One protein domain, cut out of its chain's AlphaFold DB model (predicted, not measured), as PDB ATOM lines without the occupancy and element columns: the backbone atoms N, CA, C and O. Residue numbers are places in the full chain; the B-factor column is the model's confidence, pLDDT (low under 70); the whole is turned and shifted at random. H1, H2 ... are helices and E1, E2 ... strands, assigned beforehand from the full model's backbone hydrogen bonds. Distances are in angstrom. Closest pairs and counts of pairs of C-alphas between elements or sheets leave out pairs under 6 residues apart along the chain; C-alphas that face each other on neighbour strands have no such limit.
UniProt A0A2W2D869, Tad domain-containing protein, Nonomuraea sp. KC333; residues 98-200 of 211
ATOM      1  N   THR A  98     183.030 177.130 191.116       85.06
ATOM      2  CA  THR A  98     182.616 175.962 190.323       85.06
ATOM      3  C   THR A  98     181.761 174.995 191.137       85.06
ATOM      4  O   THR A  98     180.799 174.456 190.595       85.06
ATOM      5  N   LEU A  99     182.039 174.826 192.436       89.69
ATOM      6  CA  LEU A  99     181.211 174.012 193.336       89.69
ATOM      7  C   LEU A  99     179.781 174.549 193.419       89.69
ATOM      8  O   LEU A  99     178.829 173.789 193.257       89.69
ATOM      9  N   TRP A 100     179.629 175.861 193.605       90.31
ATOM     10  CA  TRP A 100     178.314 176.499 193.610       90.31
ATOM     11  C   TRP A 100     177.621 176.422 192.249       90.31
ATOM     12  O   TRP A 100     176.419 176.172 192.198       90.31
ATOM     13  N   GLY A 101     178.367 176.565 191.150       91.94
ATOM     14  CA  GLY A 101     177.826 176.403 189.800       91.94
ATOM     15  C   GLY A 101     177.256 175.003 189.555       91.94
ATOM     16  O   GLY A 101     176.116 174.869 189.111       91.94
ATOM     17  N   VAL A 102     178.014 173.956 189.899       94.75
ATOM     18  CA  VAL A 102     177.558 172.562 189.770       94.75
ATOM     19  C   VAL A 102     176.394 172.274 190.720       94.75
ATOM     20  O   VAL A 102     175.430 171.631 190.312       94.75
ATOM     21  N   ALA A 103     176.430 172.789 191.954       94.94
ATOM     22  CA  ALA A 103     175.335 172.632 192.909       94.94
ATOM     23  C   ALA A 103     174.030 173.273 192.407       94.94
ATOM     24  O   ALA A 103     172.973 172.649 192.480       94.94
ATOM     25  N   LEU A 104     174.098 174.484 191.844       96.81
ATOM     26  CA  LEU A 104     172.935 175.175 191.288       96.81
ATOM     27  C   LEU A 104     172.398 174.453 190.048       96.81
ATOM     28  O   LEU A 104     171.190 174.272 189.929       96.81
ATOM     29  N   MET A 105     173.273 173.978 189.159       97.25
ATOM     30  CA  MET A 105     172.854 173.173 188.006       97.25
ATOM     31  C   MET A 105     172.199 171.856 188.427       97.25
ATOM     32  O   MET A 105     171.142 171.506 187.902       97.25
ATOM     33  N   GLY A 106     172.770 171.163 189.414       97.31
ATOM     34  CA  GLY A 106     172.180 169.958 189.996       97.31
ATOM     35  C   GLY A 106     170.813 170.228 190.627       97.31
ATOM     36  O   GLY A 106     169.877 169.464 190.407       97.31
ATOM     37  N   LEU A 107     170.664 171.348 191.343       97.31
ATOM     38  CA  LEU A 107     169.387 171.778 191.912       97.31
ATOM     39  C   LEU A 107     168.341 172.050 190.823       97.31
ATOM     40  O   LEU A 107     167.213 171.575 190.930       97.31
ATOM     41  N   LEU A 108     168.706 172.771 189.759       98.12
ATOM     42  CA  LEU A 108     167.801 173.036 188.638       98.12
ATOM     43  C   LEU A 108     167.383 171.742 187.928       98.12
ATOM     44  O   LEU A 108     166.198 171.564 187.658       98.12
ATOM     45  N   MET A 109     168.320 170.821 187.680       96.94
ATOM     46  CA  MET A 109     168.014 169.497 187.126       96.94
ATOM     47  C   MET A 109     167.084 168.691 188.037       96.94
ATOM     48  O   MET A 109     166.137 168.075 187.554       96.94
ATOM     49  N   ALA A 110     167.310 168.712 189.351       95.50
ATOM     50  CA  ALA A 110     166.433 168.035 190.300       95.50
ATOM     51  C   ALA A 110     165.014 168.623 190.262       95.50
ATOM     52  O   ALA A 110     164.038 167.880 190.194       95.50
ATOM     53  N   ILE A 111     164.888 169.954 190.234       97.00
ATOM     54  CA  ILE A 111     163.597 170.647 190.158       97.00
ATOM     55  C   ILE A 111     162.855 170.291 188.861       97.00
ATOM     56  O   ILE A 111     161.681 169.922 188.913       97.00
ATOM     57  N   THR A 112     163.512 170.358 187.700       96.25
ATOM     58  CA  THR A 112     162.870 170.012 186.421       96.25
ATOM     59  C   THR A 112     162.477 168.540 186.364       96.25
ATOM     60  O   THR A 112     161.391 168.224 185.882       96.25
ATOM     61  N   MET A 113     163.295 167.642 186.922       94.81
ATOM     62  CA  MET A 113     162.979 166.216 187.027       94.81
ATOM     63  C   MET A 113     161.753 165.969 187.915       94.81
ATOM     64  O   MET A 113     160.882 165.170 187.557       94.81
ATOM     65  N   VAL A 114     161.629 166.695 189.031       94.44
ATOM     66  CA  VAL A 114     160.435 166.658 189.890       94.44
ATOM     67  C   VAL A 114     159.207 167.150 189.124       94.44
ATOM     68  O   VAL A 114     158.195 166.452 189.102       94.44
ATOM     69  N   PHE A 115     159.281 168.293 188.438       96.12
ATOM     70  CA  PHE A 115     158.155 168.807 187.649       96.12
ATOM     71  C   PHE A 115     157.748 167.869 186.510       96.12
ATOM     72  O   PHE A 115     156.556 167.622 186.330       96.12
ATOM     73  N   ALA A 116     158.710 167.301 185.779       93.81
ATOM     74  CA  ALA A 116     158.447 166.317 184.733       93.81
ATOM     75  C   ALA A 116     157.744 165.074 185.299       93.81
ATOM     76  O   ALA A 116     156.782 164.576 184.713       93.81
ATOM     77  N   THR A 117     158.171 164.622 186.481       92.19
ATOM     78  CA  THR A 117     157.566 163.484 187.183       92.19
ATOM     79  C   THR A 117     156.141 163.788 187.651       92.19
ATOM     80  O   THR A 117     155.230 162.989 187.460       92.19
ATOM     81  N   VAL A 118     155.902 164.963 188.236       93.69
ATOM     82  CA  VAL A 118     154.549 165.375 188.643       93.69
ATOM     83  C   VAL A 118     153.645 165.540 187.421       93.69
ATOM     84  O   VAL A 118     152.484 165.126 187.455       93.69
ATOM     85  N   GLY A 119     154.173 166.104 186.333       94.06
ATOM     86  CA  GLY A 119     153.472 166.258 185.063       94.06
ATOM     87  C   GLY A 119     153.032 164.918 184.478       94.06
ATOM     88  O   GLY A 119     151.854 164.757 184.161       94.06
ATOM     89  N   SER A 120     153.929 163.929 184.407       91.06
ATOM     90  CA  SER A 120     153.592 162.596 183.887       91.06
ATOM     91  C   SER A 120     152.516 161.904 184.730       91.06
ATOM     92  O   SER A 120     151.551 161.373 184.178       91.06
ATOM     93  N   VAL A 121     152.604 161.996 186.062       92.44
ATOM     94  CA  VAL A 121     151.598 161.438 186.982       92.44
ATOM     95  C   VAL A 121     150.245 162.140 186.833       92.44
ATOM     96  O   VAL A 121     149.202 161.483 186.824       92.44
ATOM     97  N   ARG A 122     150.229 163.472 186.698       94.81
ATOM     98  CA  ARG A 122     148.997 164.254 186.481       94.81
ATOM     99  C   ARG A 122     148.319 163.879 185.167       94.81
ATOM    100  O   ARG A 122     147.110 163.661 185.162       94.81
ATOM    101  N   VAL A 123     149.087 163.767 184.082       94.44
ATOM    102  CA  VAL A 123     148.573 163.350 182.769       94.44
ATOM    103  C   VAL A 123     148.003 161.935 182.841       94.44
ATOM    104  O   VAL A 123     146.896 161.709 182.360       94.44
ATOM    105  N   ALA A 124     148.705 161.001 183.485       93.38
ATOM    106  CA  ALA A 124     148.219 159.637 183.667       93.38
ATOM    107  C   ALA A 124     146.893 159.590 184.438       93.38
ATOM    108  O   ALA A 124     145.949 158.944 183.992       93.38
ATOM    109  N   ARG A 125     146.781 160.337 185.548       94.25
ATOM    110  CA  ARG A 125     145.525 160.442 186.311       94.25
ATOM    111  C   ARG A 125     144.374 160.972 185.476       94.25
ATOM    112  O   ARG A 125     143.286 160.411 185.530       94.25
ATOM    113  N   HIS A 126     144.609 162.032 184.709       95.44
ATOM    114  CA  HIS A 126     143.563 162.597 183.865       95.44
ATOM    115  C   HIS A 126     143.125 161.608 182.782       95.44
ATOM    116  O   HIS A 126     141.931 161.456 182.548       95.44
ATOM    117  N   ARG A 127     144.069 160.906 182.143       93.88
ATOM    118  CA  ARG A 127     143.749 159.897 181.123       93.88
ATOM    119  C   ARG A 127     142.916 158.751 181.690       93.88
ATOM    120  O   ARG A 127     141.909 158.396 181.093       93.88
ATOM    121  N   VAL A 128     143.305 158.225 182.851       96.38
ATOM    122  CA  VAL A 128     142.572 157.151 183.538       96.38
ATOM    123  C   VAL A 128     141.161 157.587 183.927       96.38
ATOM    124  O   VAL A 128     140.216 156.841 183.699       96.38
ATOM    125  N   ALA A 129     141.001 158.801 184.464       94.75
ATOM    126  CA  ALA A 129     139.688 159.332 184.822       94.75
ATOM    127  C   ALA A 129     138.781 159.491 183.591       94.75
ATOM    128  O   ALA A 129     137.671 158.973 183.577       94.75
ATOM    129  N   SER A 130     139.283 160.119 182.521       95.56
ATOM    130  CA  SER A 130     138.511 160.300 181.286       95.56
ATOM    131  C   SER A 130     138.128 158.971 180.627       95.56
ATOM    132  O   SER A 130     137.016 158.842 180.123       95.56
ATOM    133  N   ALA A 131     139.016 157.972 180.649       95.00
ATOM    134  CA  ALA A 131     138.702 156.633 180.153       95.00
ATOM    135  C   ALA A 131     137.606 155.960 180.996       95.00
ATOM    136  O   ALA A 131     136.659 155.412 180.434       95.00
ATOM    137  N   ALA A 132     137.690 156.056 182.328       96.12
ATOM    138  CA  ALA A 132     136.662 155.537 183.227       96.12
ATOM    139  C   ALA A 132     135.291 156.176 182.958       96.12
ATOM    140  O   ALA A 132     134.295 155.461 182.895       96.12
ATOM    141  N   ASP A 133     135.235 157.492 182.741       96.00
ATOM    142  CA  ASP A 133     133.988 158.207 182.453       96.00
ATOM    143  C   ASP A 133     133.354 157.769 181.122       96.00
ATOM    144  O   ASP A 133     132.151 157.504 181.060       96.00
ATOM    145  N   LEU A 134     134.156 157.631 180.060       95.81
ATOM    146  CA  LEU A 134     133.673 157.153 178.759       95.81
ATOM    147  C   LEU A 134     133.170 155.708 178.840       95.81
ATOM    148  O   LEU A 134     132.096 155.402 178.316       95.81
ATOM    149  N   SER A 135     133.903 154.833 179.531       95.56
ATOM    150  CA  SER A 135     133.497 153.445 179.763       95.56
ATOM    151  C   SER A 135     132.222 153.350 180.603       95.56
ATOM    152  O   SER A 135     131.337 152.570 180.256       95.56
ATOM    153  N   ALA A 136     132.085 154.165 181.655       95.69
ATOM    154  CA  ALA A 136     130.882 154.211 182.484       95.69
ATOM    155  C   ALA A 136     129.658 154.653 181.672       95.69
ATOM    156  O   ALA A 136     128.615 154.005 181.727       95.69
ATOM    157  N   LEU A 137     129.787 155.719 180.875       95.25
ATOM    158  CA  LEU A 137     128.703 156.216 180.025       95.25
ATOM    159  C   LEU A 137     128.317 155.210 178.934       95.25
ATOM    160  O   LEU A 137     127.129 154.998 178.696       95.25
ATOM    161  N   ALA A 138     129.294 154.567 178.290       94.38
ATOM    162  CA  ALA A 138     129.036 153.532 177.290       94.38
ATOM    163  C   ALA A 138     128.293 152.332 177.893       94.38
ATOM    164  O   ALA A 138     127.340 151.826 177.297       94.38
ATOM    165  N   ALA A 139     128.691 151.913 179.095       94.75
ATOM    166  CA  ALA A 139     128.035 150.837 179.821       94.75
ATOM    167  C   ALA A 139     126.621 151.223 180.266       94.75
ATOM    168  O   ALA A 139     125.694 150.453 180.046       94.75
ATOM    169  N   ALA A 140     126.429 152.418 180.832       94.44
ATOM    170  CA  ALA A 140     125.125 152.895 181.293       94.44
ATOM    171  C   ALA A 140     124.116 153.030 180.140       94.44
ATOM    172  O   ALA A 140     122.940 152.718 180.299       94.44
ATOM    173  N   ARG A 141     124.572 153.435 178.944       92.75
ATOM    174  CA  ARG A 141     123.733 153.457 177.733       92.75
ATOM    175  C   ARG A 141     123.258 152.064 177.328       92.75
ATOM    176  O   ARG A 141     122.116 151.930 176.899       92.75
ATOM    177  N   LEU A 142     124.122 151.053 177.445       93.50
ATOM    178  CA  LEU A 142     123.750 149.670 177.156       93.50
ATOM    179  C   LEU A 142     122.935 149.041 178.283       93.50
ATOM    180  O   LEU A 142     122.065 148.249 177.973       93.50
ATOM    181  N   ALA A 143     123.157 149.408 179.546       93.12
ATOM    182  CA  ALA A 143     122.492 148.811 180.706       93.12
ATOM    183  C   ALA A 143     120.959 148.781 180.584       93.12
ATOM    184  O   ALA A 143     120.342 147.791 180.966       93.12
ATOM    185  N   VAL A 144     120.376 149.822 179.980       90.81
ATOM    186  CA  VAL A 144     118.926 149.960 179.757       90.81
ATOM    187  C   VAL A 144     118.389 149.002 178.677       90.81
ATOM    188  O   VAL A 144     117.220 148.633 178.708       90.81
ATOM    189  N   ILE A 145     119.215 148.610 177.700       91.62
ATOM    190  CA  ILE A 145     118.803 147.809 176.526       91.62
ATOM    191  C   ILE A 145     119.290 146.357 176.645       91.62
ATOM    192  O   ILE A 145     118.553 145.419 176.360       91.62
ATOM    193  N   ASP A 146     120.545 146.182 177.050       91.94
ATOM    194  CA  ASP A 146     121.254 144.921 177.222       91.94
ATOM    195  C   ASP A 146     122.208 145.012 178.426       91.94
ATOM    196  O   ASP A 146     123.372 145.424 178.330       91.94
ATOM    197  N   SER A 147     121.706 144.584 179.583       89.00
ATOM    198  CA  SER A 147     122.466 144.533 180.834       89.00
ATOM    199  C   SER A 147     123.602 143.509 180.808       89.00
ATOM    200  O   SER A 147     124.581 143.663 181.539       89.00
ATOM    201  N   THR A 148     123.518 142.489 179.946       91.06
ATOM    202  CA  THR A 148     124.533 141.432 179.854       91.06
ATOM    203  C   THR A 148     125.765 141.884 179.068       91.06
ATOM    204  O   THR A 148     126.891 141.559 179.446       91.06
ATOM    205  N   GLY A 149     125.579 142.695 178.022       93.44
ATOM    206  CA  GLY A 149     126.661 143.231 177.192       93.44
ATOM    207  C   GLY A 149     127.294 144.534 177.690       93.44
ATOM    208  O   GLY A 149     128.343 144.935 177.176       93.44
ATOM    209  N   ALA A 150     126.704 145.204 178.688       94.00
ATOM    210  CA  ALA A 150     127.143 146.519 179.164       94.00
ATOM    211  C   ALA A 150     128.607 146.540 179.650       94.00
ATOM    212  O   ALA A 150     129.407 147.352 179.178       94.00
ATOM    213  N   CYS A 151     128.991 145.618 180.541       95.25
ATOM    214  CA  CYS A 151     130.363 145.553 181.059       95.25
ATOM    215  C   CYS A 151     131.382 145.119 179.995       95.25
ATOM    216  O   CYS A 151     132.503 145.623 179.993       95.25
ATOM    217  N   GLY A 152     130.992 144.250 179.055       95.94
ATOM    218  CA  GLY A 152     131.854 143.884 177.926       95.94
ATOM    219  C   GLY A 152     132.131 145.074 177.002       95.94
ATOM    220  O   GLY A 152     133.243 145.255 176.522       95.94
ATOM    221  N   ARG A 153     131.143 145.958 176.805       95.44
ATOM    222  CA  ARG A 153     131.350 147.198 176.043       95.44
ATOM    223  C   ARG A 153     132.286 148.168 176.766       95.44
ATOM    224  O   ARG A 153     133.121 148.803 176.124       95.44
ATOM    225  N   ALA A 154     132.157 148.256 178.090       95.56
ATOM    226  CA  ALA A 154     133.012 149.077 178.940       95.56
ATOM    227  C   ALA A 154     134.484 148.639 178.877       95.56
ATOM    228  O   ALA A 154     135.365 149.500 178.819       95.56
ATOM    229  N   SER A 155     134.742 147.321 178.874       96.00
ATOM    230  CA  SER A 155     136.099 146.764 178.842       96.00
ATOM    231  C   SER A 155     136.775 147.016 177.502       96.00
ATOM    232  O   SER A 155     137.878 147.552 177.479       96.00
ATOM    233  N   THR A 156     136.085 146.760 176.387       96.25
ATOM    234  CA  THR A 156     136.618 147.060 175.050       96.25
ATOM    235  C   THR A 156     136.966 148.543 174.902       96.25
ATOM    236  O   THR A 156     137.999 148.880 174.327       96.25
ATOM    237  N   LEU A 157     136.137 149.448 175.438       95.69
ATOM    238  CA  LEU A 157     136.412 150.883 175.367       95.69
ATOM    239  C   LEU A 157     137.575 151.306 176.279       95.69
ATOM    240  O   LEU A 157     138.365 152.169 175.895       95.69
ATOM    241  N   ALA A 158     137.710 150.693 177.459       95.50
ATOM    242  CA  ALA A 158     138.842 150.939 178.350       95.50
ATOM    243  C   ALA A 158     140.161 150.519 177.675       95.50
ATOM    244  O   ALA A 158     141.092 151.324 177.594       95.50
ATOM    245  N   GLU A 159     140.194 149.322 177.082       95.31
ATOM    246  CA  GLU A 159     141.351 148.793 176.348       95.31
ATOM    247  C   GLU A 159     141.738 149.684 175.162       95.31
ATOM    248  O   GLU A 159     142.916 149.986 174.970       95.31
ATOM    249  N   GLN A 160     140.756 150.187 174.406       96.31
ATOM    250  CA  GLN A 160     140.991 151.146 173.318       96.31
ATOM    251  C   GLN A 160     141.607 152.467 173.803       96.31
ATOM    252  O   GLN A 160     142.342 153.113 173.058       96.31
ATOM    253  N   ASN A 161     141.345 152.859 175.053       95.12
ATOM    254  CA  ASN A 161     141.962 154.021 175.696       95.12
ATOM    255  C   ASN A 161     143.289 153.683 176.407       95.12
ATOM    256  O   ASN A 161     143.904 154.564 177.012       95.12
ATOM    257  N   GLY A 162     143.754 152.432 176.311       93.94
ATOM    258  CA  GLY A 162     144.992 151.959 176.926       93.94
ATOM    259  C   GLY A 162     144.911 151.828 178.446       93.94
ATOM    260  O   GLY A 162     145.940 151.917 179.108       93.94
ATOM    261  N   VAL A 163     143.707 151.664 179.002       95.56
ATOM    262  CA  VAL A 163     143.466 151.500 180.440       95.56
ATOM    263  C   VAL A 163     142.801 150.145 180.678       95.56
ATOM    264  O   VAL A 163     141.930 149.732 179.920       95.56
ATOM    265  N   GLU A 164     143.198 149.438 181.727       95.81
ATOM    266  CA  GLU A 164     142.615 148.141 182.067       95.81
ATOM    267  C   GLU A 164     141.362 148.332 182.925       95.81
ATOM    268  O   GLU A 164     141.368 149.128 183.861       95.81
ATOM    269  N   LEU A 165     140.279 147.610 182.630       96.06
ATOM    270  CA  LEU A 165     139.077 147.596 183.466       96.06
ATOM    271  C   LEU A 165     139.206 146.489 184.520       96.06
ATOM    272  O   LEU A 165     139.073 145.312 184.198       96.06
ATOM    273  N   THR A 166     139.413 146.851 185.787       96.56
ATOM    274  CA  THR A 166     139.587 145.875 186.878       96.56
ATOM    275  C   THR A 166     138.279 145.481 187.547       96.56
ATOM    276  O   THR A 166     138.170 144.390 188.114       96.56
ATOM    277  N   ARG A 167     137.257 146.345 187.498       96.25
ATOM    278  CA  ARG A 167     135.937 146.041 188.062       96.25
ATOM    279  C   ARG A 167     134.826 146.747 187.299       96.25
ATOM    280  O   ARG A 167     134.930 147.931 187.001       96.25
ATOM    281  N   CYS A 168     133.731 146.036 187.059       96.06
ATOM    282  CA  CYS A 168     132.483 146.592 186.549       96.06
ATOM    283  C   CYS A 168     131.338 146.028 187.382       96.06
ATOM    284  O   CYS A 168     131.186 144.810 187.473       96.06
ATOM    285  N   THR A 169     130.563 146.897 188.024       96.06
ATOM    286  CA  THR A 169     129.379 146.485 188.782       96.06
ATOM    287  C   THR A 169     128.160 147.222 188.267       96.06
ATOM    288  O   THR A 169     128.142 148.452 188.252       96.06
ATOM    289  N   LEU A 170     127.139 146.463 187.885       94.94
ATOM    290  CA  LEU A 170     125.839 146.969 187.478       94.94
ATOM    291  C   LEU A 170     124.869 146.868 188.664       94.94
ATOM    292  O   LEU A 170     124.759 145.817 189.292       94.94
ATOM    293  N   THR A 171     124.194 147.960 189.008       92.81
ATOM    294  CA  THR A 171     123.167 148.021 190.057       92.81
ATOM    295  C   THR A 171     121.920 148.678 189.474       92.81
ATOM    296  O   THR A 171     121.843 149.904 189.397       92.81
ATOM    297  N   GLY A 172     120.960 147.864 189.026       89.62
ATOM    298  CA  GLY A 172     119.857 148.350 188.188       89.62
ATOM    299  C   GLY A 172     120.410 148.897 186.872       89.62
ATOM    300  O   GLY A 172     121.157 148.196 186.197       89.62
ATOM    301  N   ASP A 173     120.126 150.165 186.574       89.25
ATOM    302  CA  ASP A 173     120.635 150.865 185.383       89.25
ATOM    303  C   ASP A 173     121.902 151.702 185.658       89.25
ATOM    304  O   ASP A 173     122.399 152.415 184.785       89.25
ATOM    305  N   VAL A 174     122.433 151.643 186.885       92.94
ATOM    306  CA  VAL A 174     123.638 152.376 187.290       92.94
ATOM    307  C   VAL A 174     124.855 151.463 187.182       92.94
ATOM    308  O   VAL A 174     124.904 150.398 187.797       92.94
ATOM    309  N   VAL A 175     125.873 151.898 186.445       95.69
ATOM    310  CA  VAL A 175     127.154 151.206 186.286       95.69
ATOM    311  C   VAL A 175     128.240 151.927 187.078       95.69
ATOM    312  O   VAL A 175     128.402 153.139 186.968       95.69
ATOM    313  N   ASP A 176     129.012 151.170 187.851       96.50
ATOM    314  CA  ASP A 176     130.212 151.615 188.567       96.50
ATOM    315  C   ASP A 176     131.420 150.868 187.983       96.50
ATOM    316  O   ASP A 176     131.443 149.631 187.960       96.50
ATOM    317  N   VAL A 177     132.394 151.608 187.457       96.69
ATOM    318  CA  VAL A 177     133.582 151.063 186.790       96.69
ATOM    319  C   VAL A 177     134.845 151.471 187.534       96.69
ATOM    320  O   VAL A 177     134.981 152.611 187.976       96.69
ATOM    321  N   TRP A 178     135.791 150.540 187.631       97.00
ATOM    322  CA  TRP A 178     137.140 150.772 188.131       97.00
ATOM    323  C   TRP A 178     138.143 150.401 187.060       97.00
ATOM    324  O   TRP A 178     138.068 149.323 186.470       97.00
ATOM    325  N   THR A 179     139.093 151.296 186.845       96.75
ATOM    326  CA  THR A 179     140.099 151.169 185.802       96.75
ATOM    327  C   THR A 179     141.495 151.418 186.354       96.75
ATOM    328  O   THR A 179     141.654 152.226 187.272       96.75
ATOM    329  N   GLU A 180     142.516 150.801 185.773       96.38
ATOM    330  CA  GLU A 180     143.909 150.945 186.193       96.38
ATOM    331  C   GLU A 180     144.849 151.178 185.008       96.38
ATOM    332  O   GLU A 180     144.687 150.602 183.935       96.38
ATOM    333  N   LEU A 181     145.852 152.038 185.205       95.69
ATOM    334  CA  LEU A 181     146.925 152.285 184.241       95.69
ATOM    335  C   LEU A 181     148.288 152.129 184.920       95.69
ATOM    336  O   LEU A 181     148.607 152.908 185.831       95.69
ATOM    337  N   PRO A 182     149.125 151.177 184.480       92.31
ATOM    338  CA  PRO A 182     150.509 151.105 184.916       92.31
ATOM    339  C   PRO A 182     151.322 152.261 184.317       92.31
ATOM    340  O   PRO A 182     151.304 152.513 183.114       92.31
ATOM    341  N   ILE A 183     152.073 152.959 185.164       92.31
ATOM    342  CA  ILE A 183     153.014 154.012 184.790       92.31
ATOM    343  C   ILE A 183     154.391 153.738 185.385       92.31
ATOM    344  O   ILE A 183     154.524 153.272 186.516       92.31
ATOM    345  N   SER A 184     155.432 154.083 184.637       90.00
ATOM    346  CA  SER A 184     156.813 154.007 185.112       90.00
ATOM    347  C   SER A 184     157.263 155.377 185.593       90.00
ATOM    348  O   SER A 184     157.335 156.328 184.813       90.00
ATOM    349  N   VAL A 185     157.560 155.485 186.886       89.31
ATOM    350  CA  VAL A 185     158.014 156.726 187.514       89.31
ATOM    351  C   VAL A 185     159.527 156.642 187.748       89.31
ATOM    352  O   VAL A 185     159.992 155.641 188.304       89.31
ATOM    353  N   PRO A 186     160.316 157.668 187.366       83.00
ATOM    354  CA  PRO A 186     161.747 157.691 187.661       83.00
ATOM    355  C   PRO A 186     161.984 157.502 189.168       83.00
ATOM    356  O   PRO A 186     161.258 158.078 189.974       83.00
ATOM    357  N   LEU A 187     162.975 156.687 189.547       81.19
ATOM    358  CA  LEU A 187     163.334 156.291 190.928       81.19
ATOM    359  C   LEU A 187     162.317 155.411 191.685       81.19
ATOM    360  O   LEU A 187     162.731 154.643 192.547       81.19
ATOM    361  N   LEU A 188     161.018 155.499 191.390       84.06
ATOM    362  CA  LEU A 188     159.963 154.785 192.128       84.06
ATOM    363  C   LEU A 188     159.475 153.501 191.436       84.06
ATOM    364  O   LEU A 188     158.702 152.749 192.028       84.06
ATOM    365  N   GLY A 189     159.923 153.245 190.204       89.44
ATOM    366  CA  GLY A 189     159.587 152.042 189.446       89.44
ATOM    367  C   GLY A 189     158.165 152.057 188.881       89.44
ATOM    368  O   GLY A 189     157.582 153.119 188.642       89.44
ATOM    369  N   ALA A 190     157.617 150.866 188.637       90.06
ATOM    370  CA  ALA A 190     156.250 150.706 188.157       90.06
ATOM    371  C   ALA A 190     155.246 151.042 189.272       90.06
ATOM    372  O   ALA A 190     155.325 150.533 190.391       90.06
ATOM    373  N   ARG A 191     154.291 151.915 188.963       92.06
ATOM    374  CA  ARG A 191     153.186 152.308 189.841       92.06
ATOM    375  C   ARG A 191     151.892 152.207 189.055       92.06
ATOM    376  O   ARG A 191     151.879 152.484 187.865       92.06
ATOM    377  N   THR A 192     150.803 151.847 189.709       92.44
ATOM    378  CA  THR A 192     149.481 151.822 189.081       92.44
ATOM    379  C   THR A 192     148.693 153.063 189.485       92.44
ATOM    380  O   THR A 192     148.746 153.521 190.629       92.44
ATOM    381  N   VAL A 193     147.998 153.656 188.518       95.12
ATOM    382  CA  VAL A 193     147.060 154.758 188.731       95.12
ATOM    383  C   VAL A 193     145.658 154.215 188.546       95.12
ATOM    384  O   VAL A 193     145.350 153.665 187.496       95.12
ATOM    385  N   THR A 194     144.817 154.389 189.558       94.62
ATOM    386  CA  THR A 194     143.438 153.909 189.550       94.62
ATOM    387  C   THR A 194     142.467 155.036 189.187       94.62
ATOM    388  O   THR A 194     142.709 156.211 189.479       94.62
ATOM    389  N   GLY A 195     141.364 154.672 188.541       95.19
ATOM    390  CA  GLY A 195     140.228 155.529 188.218       95.19
ATOM    391  C   GLY A 195     138.936 154.839 188.603       95.19
ATOM    392  O   GLY A 195     138.845 153.614 188.560       95.19
ATOM    393  N   ARG A 196     137.942 155.631 188.996       96.00
ATOM    394  CA  ARG A 196     136.598 155.146 189.278       96.00
ATOM    395  C   ARG A 196     135.595 156.144 188.738       96.00
ATOM    396  O   ARG A 196     135.740 157.336 188.999       96.00
ATOM    397  N   SER A 197     134.582 155.646 188.047       96.75
ATOM    398  CA  SER A 197     133.455 156.455 187.597       96.75
ATOM    399  C   SER A 197     132.152 155.690 187.774       96.75
ATOM    400  O   SER A 197     132.122 154.460 187.725       96.75
ATOM    401  N   ARG A 198     131.072 156.431 188.011       95.44
ATOM    402  CA  ARG A 198     129.724 155.891 188.149       95.44
ATOM    403  C   ARG A 198     128.790 156.673 187.238       95.44
ATOM    404  O   ARG A 198     128.729 157.895 187.331       95.44
ATOM    405  N   ALA A 199     128.037 155.961 186.409       94.88
ATOM    406  CA  ALA A 199     127.069 156.535 185.483       94.88
ATOM    407  C   ALA A 199     125.744 155.769 185.540       94.88
ATOM    408  O   ALA A 199     125.725 154.565 185.764       94.88
ATOM    409  N   GLY A 200     124.636 156.467 185.319       90.81
ATOM    410  CA  GLY A 200     123.295 155.896 185.239       90.81
ATOM    411  C   GLY A 200     122.383 156.799 184.410       90.81
ATOM    412  O   GLY A 200     122.819 157.882 183.996       90.81
TER     413      GLY A 200
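Overview. This is residues 98 to 200 of the 211 residues of the protein "Tad domain-containing protein" of Nonomuraea sp. KC333 (UniProt A0A2W2D869). One very long helix, H1, makes the long axis of a rod; its second part lies over one face of a twisted, three-stranded sheet, and its first stretch, residues 98 to 112, sticks out free beyond the body. After H1 the backbone folds back into a short helix, H2, which packs on the same face of the sheet near E1, while the sheet's other face is bare. The 103 printed residues hold two named helices and then three named strands, in the order H1 H2 E1 E2 E3; the sheet runs E1 E2 E3, all antiparallel, and the class is mixed, helices and strands. The whole is only just extended, close to loose, with a radius of gyration of the C-alphas of 19.3 A and spans of 71 by 19 by 19 A.

Along the chain. Find C-alpha 98 at (182.616, 175.962, 190.323); from there H1 runs through residues 98 to 143, 66.7 A, to C-alpha 143 at (122.492, 148.811, 180.706). Next come H2, residues 150 to 160, 15.7 A long, and E1, residues 164 to 171, 21.0 A long. E2, residues 174 to 185, covers 34.7 A, and E3, residues 189 to 199, covers 33.1 A and ends with C-alpha 199 at (127.069, 156.535, 185.483).

Arrangement. Start with the sheet, a meander, each strand the antiparallel neighbour of the one before. In the hairpin of E1 and E2, look at N 169 and O 176, 2.9 A apart and within hydrogen-bond range; in the hairpin of E2 and E3, look at N 183 and O 191, 2.7 A apart. H1 is on the sheet at a height over the sheet of 4.7 A, over E1, E2 and E3, and runs slantwise to the strands, at 34 degrees to E3 on the local plane. Its closest C-alphas to E3 are those of Ala 129 and Gly 195, 5.1 A apart. H2 is on the same face, at a height over the sheet of 9.0 A, and runs along the strands, at 21 degrees to E1 on the local plane; its closest C-alphas to E1 are those of Ser 155 and Leu 165, 5.6 A apart. H1, with residues 131 to 143 alone, touches H2, the closest C-alphas being those of Ala 139 and Ala 150, 4.5 A apart; the two form a helical hairpin at a shallow tilt of 31 degrees, opposite ways. In H1 and H2 every O i to N i+4 pair is within hydrogen-bond range.

Size, cuts and confidence. The two C-alphas farthest apart are those of Thr 98 and Ile 145, 71.1 A. Without the free stretch, the body of 88 residues spans 49 by 19 by 16 A. The printed part has no cut and no long link. The mean pLDDT of the printed part is 94.0, and no printed residue is under 70.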